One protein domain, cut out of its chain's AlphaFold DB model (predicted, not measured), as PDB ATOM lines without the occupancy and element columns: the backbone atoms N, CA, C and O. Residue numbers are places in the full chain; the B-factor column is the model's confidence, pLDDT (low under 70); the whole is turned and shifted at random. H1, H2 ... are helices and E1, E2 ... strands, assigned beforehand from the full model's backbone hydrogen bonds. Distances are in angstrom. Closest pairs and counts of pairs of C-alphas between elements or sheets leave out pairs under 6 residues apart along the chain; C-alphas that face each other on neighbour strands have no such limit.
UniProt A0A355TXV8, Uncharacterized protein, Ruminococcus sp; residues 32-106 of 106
ATOM      1  N   LYS A  32      34.005 -28.945  45.389       76.12
ATOM      2  CA  LYS A  32      34.752 -30.073  44.830       76.12
ATOM      3  C   LYS A  32      34.037 -30.536  43.566       76.12
ATOM      4  O   LYS A  32      32.874 -30.929  43.633       76.12
ATOM      5  N   PHE A  33      34.719 -30.474  42.431       82.19
ATOM      6  CA  PHE A  33      34.236 -31.022  41.165       82.19
ATOM      7  C   PHE A  33      34.904 -32.375  40.921       82.19
ATOM      8  O   PHE A  33      36.106 -32.502  41.126       82.19
ATOM      9  N   ILE A  34      34.133 -33.381  40.515       83.94
ATOM     10  CA  ILE A  34      34.656 -34.695  40.116       83.94
ATOM     11  C   ILE A  34      35.189 -34.595  38.689       83.94
ATOM     12  O   ILE A  34      36.343 -34.919  38.439       83.94
ATOM     13  N   ILE A  35      34.367 -34.060  37.786       85.12
ATOM     14  CA  ILE A  35      34.775 -33.621  36.454       85.12
ATOM     15  C   ILE A  35      34.640 -32.107  36.446       85.12
ATOM     16  O   ILE A  35      33.565 -31.587  36.771       85.12
ATOM     17  N   ASN A  36      35.716 -31.403  36.101       82.00
ATOM     18  CA  ASN A  36      35.722 -29.946  36.101       82.00
ATOM     19  C   ASN A  36      34.533 -29.389  35.292       82.00
ATOM     20  O   ASN A  36      34.318 -29.782  34.151       82.00
ATOM     21  N   SER A  37      33.740 -28.498  35.895       79.50
ATOM     22  CA  SER A  37      32.538 -27.876  35.307       79.50
ATOM     23  C   SER A  37      31.346 -28.790  34.951       79.50
ATOM     24  O   SER A  37      30.286 -28.252  34.635       79.50
ATOM     25  N   LEU A  38      31.466 -30.124  35.009       82.94
ATOM     26  CA  LEU A  38      30.387 -31.052  34.621       82.94
ATOM     27  C   LEU A  38      29.745 -31.764  35.811       82.94
ATOM     28  O   LEU A  38      28.522 -31.789  35.927       82.94
ATOM     29  N   LEU A  39      30.559 -32.336  36.701       85.00
ATOM     30  CA  LEU A  39      30.075 -33.087  37.858       85.00
ATOM     31  C   LEU A  39      30.539 -32.414  39.144       85.00
ATOM     32  O   LEU A  39      31.723 -32.434  39.481       85.00
ATOM     33  N   THR A  40      29.599 -31.836  39.884       83.44
ATOM     34  CA  THR A  40      29.836 -31.320  41.235       83.44
ATOM     35  C   THR A  40      29.718 -32.431  42.270       83.44
ATOM     36  O   THR A  40      28.929 -33.359  42.105       83.44
ATOM     37  N   SER A  41      30.425 -32.296  43.391       80.31
ATOM     38  CA  SER A  41      30.129 -33.072  44.596       80.31
ATOM     39  C   SER A  41      28.661 -32.874  44.995       80.31
ATOM     40  O   SER A  41      28.200 -31.740  45.119       80.31
ATOM     41  N   GLY A  42      27.924 -33.977  45.146       84.06
ATOM     42  CA  GLY A  42      26.483 -33.980  45.395       84.06
ATOM     43  C   GLY A  42      25.746 -34.904  44.427       84.06
ATOM     44  O   GLY A  42      26.289 -35.919  43.996       84.06
ATOM     45  N   LEU A  43      24.508 -34.541  44.089       85.50
ATOM     46  CA  LEU A  43      23.675 -35.248  43.119       85.50
ATOM     47  C   LEU A  43      23.689 -34.497  41.783       85.50
ATOM     48  O   LEU A  43      23.396 -33.306  41.740       85.50
ATOM     49  N   SER A  44      23.995 -35.203  40.698       88.12
ATOM     50  CA  SER A  44      23.891 -34.695  39.325       88.12
ATOM     51  C   SER A  44      22.927 -35.580  38.542       88.12
ATOM     52  O   SER A  44      23.016 -36.803  38.626       88.12
ATOM     53  N   ILE A  45      22.006 -34.972  37.794       88.56
ATOM     54  CA  ILE A  45      21.012 -35.687  36.985       88.56
ATOM     55  C   ILE A  45      21.313 -35.426  35.513       88.56
ATOM     56  O   ILE A  45      21.392 -34.276  35.087       88.56
ATOM     57  N   ILE A  46      21.450 -36.497  34.733       88.31
ATOM     58  CA  ILE A  46      21.645 -36.424  33.283       88.31
ATOM     59  C   ILE A  46      20.337 -36.819  32.602       88.31
ATOM     60  O   ILE A  46      19.924 -37.978  32.641       88.31
ATOM     61  N   ALA A  47      19.689 -35.848  31.961       90.00
ATOM     62  CA  ALA A  47      18.436 -36.032  31.236       90.00
ATOM     63  C   ALA A  47      18.635 -35.842  29.724       90.00
ATOM     64  O   ALA A  47      19.544 -35.150  29.277       90.00
ATOM     65  N   GLY A  48      17.782 -36.474  28.921       89.25
ATOM     66  CA  GLY A  48      17.803 -36.372  27.461       89.25
ATOM     67  C   GLY A  48      16.931 -37.447  26.823       89.25
ATOM     68  O   GLY A  48      16.444 -38.342  27.519       89.25
ATOM     69  N   SER A  49      16.752 -37.406  25.506       89.50
ATOM     70  CA  SER A  49      15.862 -38.338  24.800       89.50
ATOM     71  C   SER A  49      16.279 -39.810  24.976       89.50
ATOM     72  O   SER A  49      17.468 -40.113  25.168       89.50
ATOM     73  N   PRO A  50      15.322 -40.754  24.966       80.94
ATOM     74  CA  PRO A  50      15.632 -42.181  25.026       80.94
ATOM     75  C   PRO A  50      16.553 -42.592  23.865       80.94
ATOM     76  O   PRO A  50      16.486 -42.020  22.781       80.94
ATOM     77  N   LYS A  51      17.431 -43.579  24.107       76.62
ATOM     78  CA  LYS A  51      18.391 -44.146  23.129       76.62
ATOM     79  C   LYS A  51      19.497 -43.211  22.603       76.62
ATOM     80  O   LYS A  51      20.265 -43.617  21.745       76.62
ATOM     81  N   VAL A  52      19.664 -42.017  23.178       82.12
ATOM     82  CA  VAL A  52      20.775 -41.088  22.849       82.12
ATOM     83  C   VAL A  52      22.132 -41.541  23.427       82.12
ATOM     84  O   VAL A  52      23.162 -40.938  23.158       82.12
ATOM     85  N   GLY A  53      22.161 -42.616  24.223       82.31
ATOM     86  CA  GLY A  53      23.407 -43.151  24.787       82.31
ATOM     87  C   GLY A  53      23.819 -42.544  26.132       82.31
ATOM     88  O   GLY A  53      24.980 -42.633  26.506       82.31
ATOM     89  N   LYS A  54      22.879 -41.973  26.900       87.56
ATOM     90  CA  LYS A  54      23.148 -41.426  28.248       87.56
ATOM     91  C   LYS A  54      23.815 -42.446  29.177       87.56
ATOM     92  O   LYS A  54      24.799 -42.119  29.825       87.56
ATOM     93  N   SER A  55      23.324 -43.685  29.195       83.75
ATOM     94  CA  SER A  55      23.890 -44.767  30.011       83.75
ATOM     95  C   SER A  55      25.326 -45.110  29.596       83.75
ATOM     96  O   SER A  55      26.169 -45.375  30.445       83.75
ATOM     97  N   TRP A  56      25.628 -45.034  28.294       83.00
ATOM     98  CA  TRP A  56      26.981 -45.246  27.775       83.00
ATOM     99  C   TRP A  56      27.923 -44.092  28.139       83.00
ATOM    100  O   TRP A  56      29.048 -44.339  28.557       83.00
ATOM    101  N   LEU A  57      27.441 -42.846  28.073       88.00
ATOM    102  CA  LEU A  57      28.190 -41.669  28.520       88.00
ATOM    103  C   LEU A  57      28.537 -41.747  30.013       88.00
ATOM    104  O   LEU A  57      29.673 -41.490  30.398       88.00
ATOM    105  N   VAL A  58      27.570 -42.129  30.853       87.69
ATOM    106  CA  VAL A  58      27.796 -42.295  32.297       87.69
ATOM    107  C   VAL A  58      28.832 -43.384  32.559       87.69
ATOM    108  O   VAL A  58      29.717 -43.188  33.388       87.69
ATOM    109  N   LEU A  59      28.762 -44.504  31.836       85.75
ATOM    110  CA  LEU A  59      29.740 -45.581  31.957       85.75
ATOM    111  C   LEU A  59      31.153 -45.125  31.554       85.75
ATOM    112  O   LEU A  59      32.101 -45.378  32.295       85.75
ATOM    113  N   ASP A  60      31.295 -44.419  30.426       86.31
ATOM    114  CA  ASP A  60      32.575 -43.853  29.969       86.31
ATOM    115  C   ASP A  60      33.180 -42.913  31.023       86.31
ATOM    116  O   ASP A  60      34.357 -43.022  31.374       86.31
ATOM    117  N   TRP A  61      32.353 -42.044  31.609       88.31
ATOM    118  CA  TRP A  61      32.775 -41.166  32.696       88.31
ATOM    119  C   TRP A  61      33.205 -41.951  33.934       88.31
ATOM    120  O   TRP A  61      34.259 -41.658  34.494       88.31
ATOM    121  N   CYS A  62      32.448 -42.973  34.347       86.00
ATOM    122  CA  CYS A  62      32.820 -43.823  35.478       86.00
ATOM    123  C   CYS A  62      34.201 -44.466  35.284       86.00
ATOM    124  O   CYS A  62      34.999 -44.473  36.224       86.00
ATOM    125  N   VAL A  63      34.500 -44.952  34.073       84.69
ATOM    126  CA  VAL A  63      35.796 -45.558  33.735       84.69
ATOM    127  C   VAL A  63      36.925 -44.532  33.771       84.69
ATOM    128  O   VAL A  63      37.955 -44.778  34.398       84.69
ATOM    129  N   ARG A  64      36.731 -43.361  33.159       86.31
ATOM    130  CA  ARG A  64      37.739 -42.287  33.130       86.31
ATOM    131  C   ARG A  64      38.033 -41.733  34.519       86.31
ATOM    132  O   ARG A  64      39.198 -41.574  34.866       86.31
ATOM    133  N   ILE A  65      37.008 -41.541  35.350       86.75
ATOM    134  CA  ILE A  65      37.168 -41.132  36.755       86.75
ATOM    135  C   ILE A  65      37.948 -42.189  37.549       86.75
ATOM    136  O   ILE A  65      38.825 -41.839  38.337       86.75
ATOM    137  N   ALA A  66      37.678 -43.478  37.332       86.19
ATOM    138  CA  ALA A  66      38.400 -44.544  38.024       86.19
ATOM    139  C   ALA A  66      39.875 -44.641  37.611       86.19
ATOM    140  O   ALA A  66      40.731 -44.911  38.455       86.19
ATOM    141  N   LYS A  67      40.180 -44.371  36.336       83.94
ATOM    142  CA  LYS A  67      41.554 -44.289  35.822       83.94
ATOM    143  C   LYS A  67      42.263 -42.981  36.190       83.94
ATOM    144  O   LYS A  67      43.484 -42.962  36.298       83.94
ATOM    145  N   GLY A  68      41.512 -41.903  36.417       85.06
ATOM    146  CA  GLY A  68      42.054 -40.549  36.543       85.06
ATOM    147  C   GLY A  68      42.405 -39.911  35.197       85.06
ATOM    148  O   GLY A  68      43.315 -39.091  35.138       85.06
ATOM    149  N   GLU A  69      41.720 -40.308  34.124       86.94
ATOM    150  CA  GLU A  69      41.871 -39.717  32.792       86.94
ATOM    151  C   GLU A  69      40.961 -38.492  32.627       86.94
ATOM    152  O   GLU A  69      39.849 -38.423  33.167       86.94
ATOM    153  N   ASP A  70      41.415 -37.532  31.827       87.69
ATOM    154  CA  ASP A  70      40.637 -36.338  31.521       87.69
ATOM    155  C   ASP A  70      39.441 -36.673  30.610       87.69
ATOM    156  O   ASP A  70      39.523 -37.469  29.664       87.69
ATOM    157  N   VAL A  71      38.300 -36.039  30.888       87.38
ATOM    158  CA  VAL A  71      37.084 -36.150  30.071       87.38
ATOM    159  C   VAL A  71      36.979 -34.913  29.198       87.38
ATOM    160  O   VAL A  71      36.833 -33.817  29.717       87.38
ATOM    161  N   TRP A  72      37.028 -35.054  27.872       84.06
ATOM    162  CA  TRP A  72      36.881 -33.916  26.941       84.06
ATOM    163  C   TRP A  72      37.812 -32.723  27.257       84.06
ATOM    164  O   TRP A  72      37.393 -31.570  27.196       84.06
ATOM    165  N   ASN A  73      39.077 -33.003  27.597       85.19
ATOM    166  CA  ASN A  73      40.079 -32.018  28.045       85.19
ATOM    167  C   ASN A  73      39.738 -31.304  29.371       85.19
ATOM    168  O   ASN A  73      40.328 -30.274  29.696       85.19
ATOM    169  N   LEU A  74      38.784 -31.832  30.139       86.69
ATOM    170  CA  LEU A  74      38.461 -31.378  31.485       86.69
ATOM    171  C   LEU A  74      39.164 -32.274  32.493       86.69
ATOM    172  O   LEU A  74      39.033 -33.499  32.444       86.69
ATOM    173  N   HIS A  75      39.864 -31.637  33.431       85.38
ATOM    174  CA  HIS A  75      40.559 -32.356  34.484       85.38
ATOM    175  C   HIS A  75      39.578 -33.134  35.366       85.38
ATOM    176  O   HIS A  75      38.587 -32.573  35.859       85.38
ATOM    177  N   THR A  76      39.880 -34.413  35.575       85.94
ATOM    178  CA  THR A  76      39.069 -35.322  36.384       85.94
ATOM    179  C   THR A  76      39.796 -35.681  37.672       85.94
ATOM    180  O   THR A  76      40.943 -36.121  37.657       85.94
ATOM    181  N   ASN A  77      39.112 -35.562  38.807       84.62
ATOM    182  CA  ASN A  77      39.626 -36.081  40.069       84.62
ATOM    183  C   ASN A  77      39.456 -37.602  40.111       84.62
ATOM    184  O   ASN A  77      38.332 -38.102  40.069       84.62
ATOM    185  N   SER A  78      40.571 -38.330  40.224       82.81
ATOM    186  CA  SER A  78      40.543 -39.793  40.289       82.81
ATOM    187  C   SER A  78      39.816 -40.297  41.541       82.81
ATOM    188  O   SER A  78      40.015 -39.760  42.635       82.81
ATOM    189  N   GLY A  79      39.001 -41.342  41.402       83.19
ATOM    190  CA  GLY A  79      38.242 -41.905  42.517       83.19
ATOM    191  C   GLY A  79      37.504 -43.190  42.158       83.19
ATOM    192  O   GLY A  79      37.332 -43.517  40.991       83.19
ATOM    193  N   THR A  80      37.057 -43.933  43.167       81.75
ATOM    194  CA  THR A  80      36.283 -45.164  42.957       81.75
ATOM    195  C   THR A  80      34.870 -44.824  42.489       81.75
ATOM    196  O   THR A  80      34.180 -44.042  43.143       81.75
ATOM    197  N   THR A  81      34.420 -45.435  41.393       82.19
ATOM    198  CA  THR A  81      33.072 -45.226  40.850       82.19
ATOM    199  C   THR A  81      32.252 -46.514  40.902       82.19
ATOM    200  O   THR A  81      32.760 -47.622  40.725       82.19
ATOM    201  N   LEU A  82      30.957 -46.366  41.189       83.50
ATOM    202  CA  LEU A  82      29.986 -47.455  41.196       83.50
ATOM    203  C   LEU A  82      28.913 -47.145  40.156       83.50
ATOM    204  O   LEU A  82      28.154 -46.191  40.318       83.50
ATOM    205  N   TYR A  83      28.855 -47.956  39.103       84.75
ATOM    206  CA  TYR A  83      27.814 -47.872  38.087       84.75
ATOM    207  C   TYR A  83      26.732 -48.922  38.358       84.75
ATOM    208  O   TYR A  83      27.027 -50.113  38.473       84.75
ATOM    209  N   LEU A  84      25.477 -48.481  38.470       77.44
ATOM    210  CA  LEU A  84      24.311 -49.333  38.715       77.44
ATOM    211  C   LEU A  84      23.315 -49.159  37.565       77.44
ATOM    212  O   LEU A  84      22.650 -48.128  37.476       77.44
ATOM    213  N   SER A  85      23.199 -50.169  36.699       78.62
ATOM    214  CA  SER A  85      22.134 -50.226  35.689       78.62
ATOM    215  C   SER A  85      20.924 -50.947  36.282       78.62
ATOM    216  O   SER A  85      20.974 -52.157  36.496       78.62
ATOM    217  N   LEU A  86      19.864 -50.201  36.605       72.50
ATOM    218  CA  LEU A  86      18.625 -50.747  37.186       72.50
ATOM    219  C   LEU A  86      17.543 -51.050  36.136       72.50
ATOM    220  O   LEU A  86      16.533 -51.659  36.466       72.50
ATOM    221  N   GLU A  87      17.752 -50.619  34.893       70.69
ATOM    222  CA  GLU A  87      16.798 -50.762  33.784       70.69
ATOM    223  C   GLU A  87      17.096 -51.978  32.884       70.69
ATOM    224  O   GLU A  87      16.277 -52.319  32.037       70.69
ATOM    225  N   ASP A  88      18.259 -52.624  33.044       64.25
ATOM    226  CA  ASP A  88      18.682 -53.774  32.233       64.25
ATOM    227  C   ASP A  88      18.302 -55.116  32.907       64.25
ATOM    228  O   ASP A  88      18.557 -55.310  34.098       64.25
ATOM    229  N   ASP A  89      17.773 -56.078  32.138       55.62
ATOM    230  CA  ASP A  89      17.509 -57.463  32.573       55.62
ATOM    231  C   ASP A  89      18.801 -58.246  32.920       55.62
ATOM    232  O   ASP A  89      19.870 -58.006  32.349       55.62
ATOM    233  N   GLU A  90      18.698 -59.236  33.825       52.47
ATOM    234  CA  GLU A  90      19.789 -60.078  34.386       52.47
ATOM    235  C   GLU A  90      20.845 -60.556  33.373       52.47
ATOM    236  O   GLU A  90      22.043 -60.519  33.658       52.47
ATOM    237  N   SER A  91      20.442 -60.918  32.155       47.12
ATOM    238  CA  SER A  91      21.342 -61.414  31.103       47.12
ATOM    239  C   SER A  91      22.330 -60.360  30.570       47.12
ATOM    240  O   SER A  91      23.372 -60.719  30.028       47.12
ATOM    241  N   SER A  92      22.035 -59.066  30.743       49.59
ATOM    242  CA  SER A  92      22.884 -57.933  30.336       49.59
ATOM    243  C   SER A  92      23.609 -57.262  31.512       49.59
ATOM    244  O   SER A  92      24.441 -56.377  31.303       49.59
ATOM    245  N   ARG A  93      23.303 -57.662  32.757       43.31
ATOM    246  CA  ARG A  93      23.854 -57.063  33.988       43.31
ATOM    247  C   ARG A  93      25.281 -57.524  34.276       43.31
ATOM    248  O   ARG A  93      26.100 -56.714  34.706       43.31
ATOM    249  N   LEU A  94      25.609 -58.781  33.976       41.16
ATOM    250  CA  LEU A  94      26.945 -59.361  34.194       41.16
ATOM    251  C   LEU A  94      28.053 -58.688  33.365       41.16
ATOM    252  O   LEU A  94      29.209 -58.698  33.773       41.16
ATOM    253  N   SER A  95      27.711 -58.059  32.237       45.91
ATOM    254  CA  SER A  95      28.668 -57.340  31.386       45.91
ATOM    255  C   SER A  95      28.753 -55.833  31.663       45.91
ATOM    256  O   SER A  95      29.636 -55.179  31.112       45.91
ATOM    257  N   LYS A  96      27.871 -55.266  32.505       48.62
ATOM    258  CA  LYS A  96      27.756 -53.806  32.718       48.62
ATOM    259  C   LYS A  96      27.776 -53.351  34.181       48.62
ATOM    260  O   LYS A  96      28.132 -52.204  34.435       48.62
ATOM    261  N   CYS A  97      27.433 -54.202  35.149       45.31
ATOM    262  CA  CYS A  97      27.617 -53.907  36.574       45.31
ATOM    263  C   CYS A  97      29.078 -54.144  36.957       45.31
ATOM    264  O   CYS A  97      29.436 -55.189  37.494       45.31
ATOM    265  N   GLN A  98      29.934 -53.172  36.660       57.19
ATOM    266  CA  GLN A  98      31.323 -53.198  37.093       57.19
ATOM    267  C   GLN A  98      31.524 -52.206  38.234       57.19
ATOM    268  O   GLN A  98      31.276 -51.007  38.107       57.19
ATOM    269  N   VAL A  99      32.006 -52.721  39.366       55.84
ATOM    270  CA  VAL A  99      32.698 -51.886  40.346       55.84
ATOM    271  C   VAL A  99      34.009 -51.483  39.692       55.84
ATOM    272  O   VAL A  99      34.934 -52.294  39.578       55.84
ATOM    273  N   VAL A 100      34.079 -50.237  39.236       60.06
ATOM    274  CA  VAL A 100      35.279 -49.722  38.594       60.06
ATOM    275  C   VAL A 100      36.184 -49.176  39.696       60.06
ATOM    276  O   VAL A 100      36.085 -48.032  40.138       60.06
ATOM    277  N   ASN A 101      37.022 -50.069  40.223       53.53
ATOM    278  CA  ASN A 101      38.013 -49.762  41.248       53.53
ATOM    279  C   ASN A 101      39.402 -49.693  40.611       53.53
ATOM    280  O   ASN A 101      39.702 -50.475  39.713       53.53
ATOM    281  N   ARG A 102      40.271 -48.825  41.133       48.31
ATOM    282  CA  ARG A 102      41.657 -48.656  40.673       48.31
ATOM    283  C   ARG A 102      42.431 -49.982  40.604       48.31
ATOM    284  O   ARG A 102      43.249 -50.152  39.718       48.31
ATOM    285  N   LYS A 103      42.132 -50.936  41.497       47.22
ATOM    286  CA  LYS A 103      42.760 -52.273  41.537       47.22
ATOM    287  C   LYS A 103      42.272 -53.264  40.466       47.22
ATOM    288  O   LYS A 103      42.895 -54.300  40.312       47.22
ATOM    289  N   ASN A 104      41.156 -52.989  39.786       50.09
ATOM    290  CA  ASN A 104      40.550 -53.889  38.789       50.09
ATOM    291  C   ASN A 104      40.894 -53.500  37.337       50.09
ATOM    292  O   ASN A 104      40.311 -54.062  36.414       50.09
ATOM    293  N   ILE A 105      41.754 -52.495  37.128       51.66
ATOM    294  CA  ILE A 105      42.058 -51.916  35.804       51.66
ATOM    295  C   ILE A 105      43.555 -52.060  35.449       51.66
ATOM    296  O   ILE A 105      43.943 -51.704  34.339       51.66
ATOM    297  N   GLU A 106      44.373 -52.592  36.364       42.97
ATOM    298  CA  GLU A 106      45.752 -53.040  36.095       42.97
ATOM    299  C   GLU A 106      45.782 -54.520  35.700       42.97
ATOM    300  O   GLU A 106      45.048 -55.314  36.336       42.97
TER     301      GLU A 106
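This is residues 32 to 106 of the 106 residues of an uncharacterized protein of Ruminococcus sp (UniProt A0A355TXV8). This model has little regular structure: one helix, H1, runs through the middle, and long loops lie round it, with the small strand E1 near its last turns and the short helix H2 apart from it. Residues 47 to 53 stick out beyond the helix's start, and the link after H1 folds back along it toward H2. The printed part has 75 residues, with E1, H1 and H2 in chain order; the class is mostly helix, with 21 residues in named elements. It is compact, with a radius of gyration of the C-alphas of 12.9 A and spans of 35 by 33 by 21 A.

H1, residues 54 to 67, is 20.1 A long, from C-alpha 54 at (23.148, -41.426, 28.248) to C-alpha 67 at (41.554, -44.289, 35.822). E1 is residues 33 to 35, 5.4 A; H2 is residues 90 to 93, 5.1 A.

The closest C-alphas of H1 and E1, Ile 65 and Ile 34, are 7.7 A apart. H2 is apart from both. E1 pairs with no named strand, but residues 39 to 40 pair antiparallel with it. Residues 81 to 82 pair antiparallel with 99 to 100. In H1 every O i to N i+4 pair is within hydrogen-bond range; H2 is too short for one.

The C-alphas of Lys 32 and Ser 91, the two farthest apart, are 36.7 A apart. The printed part has no cut, and both links are long. The pLDDT is under 70 at residues 88 to 106.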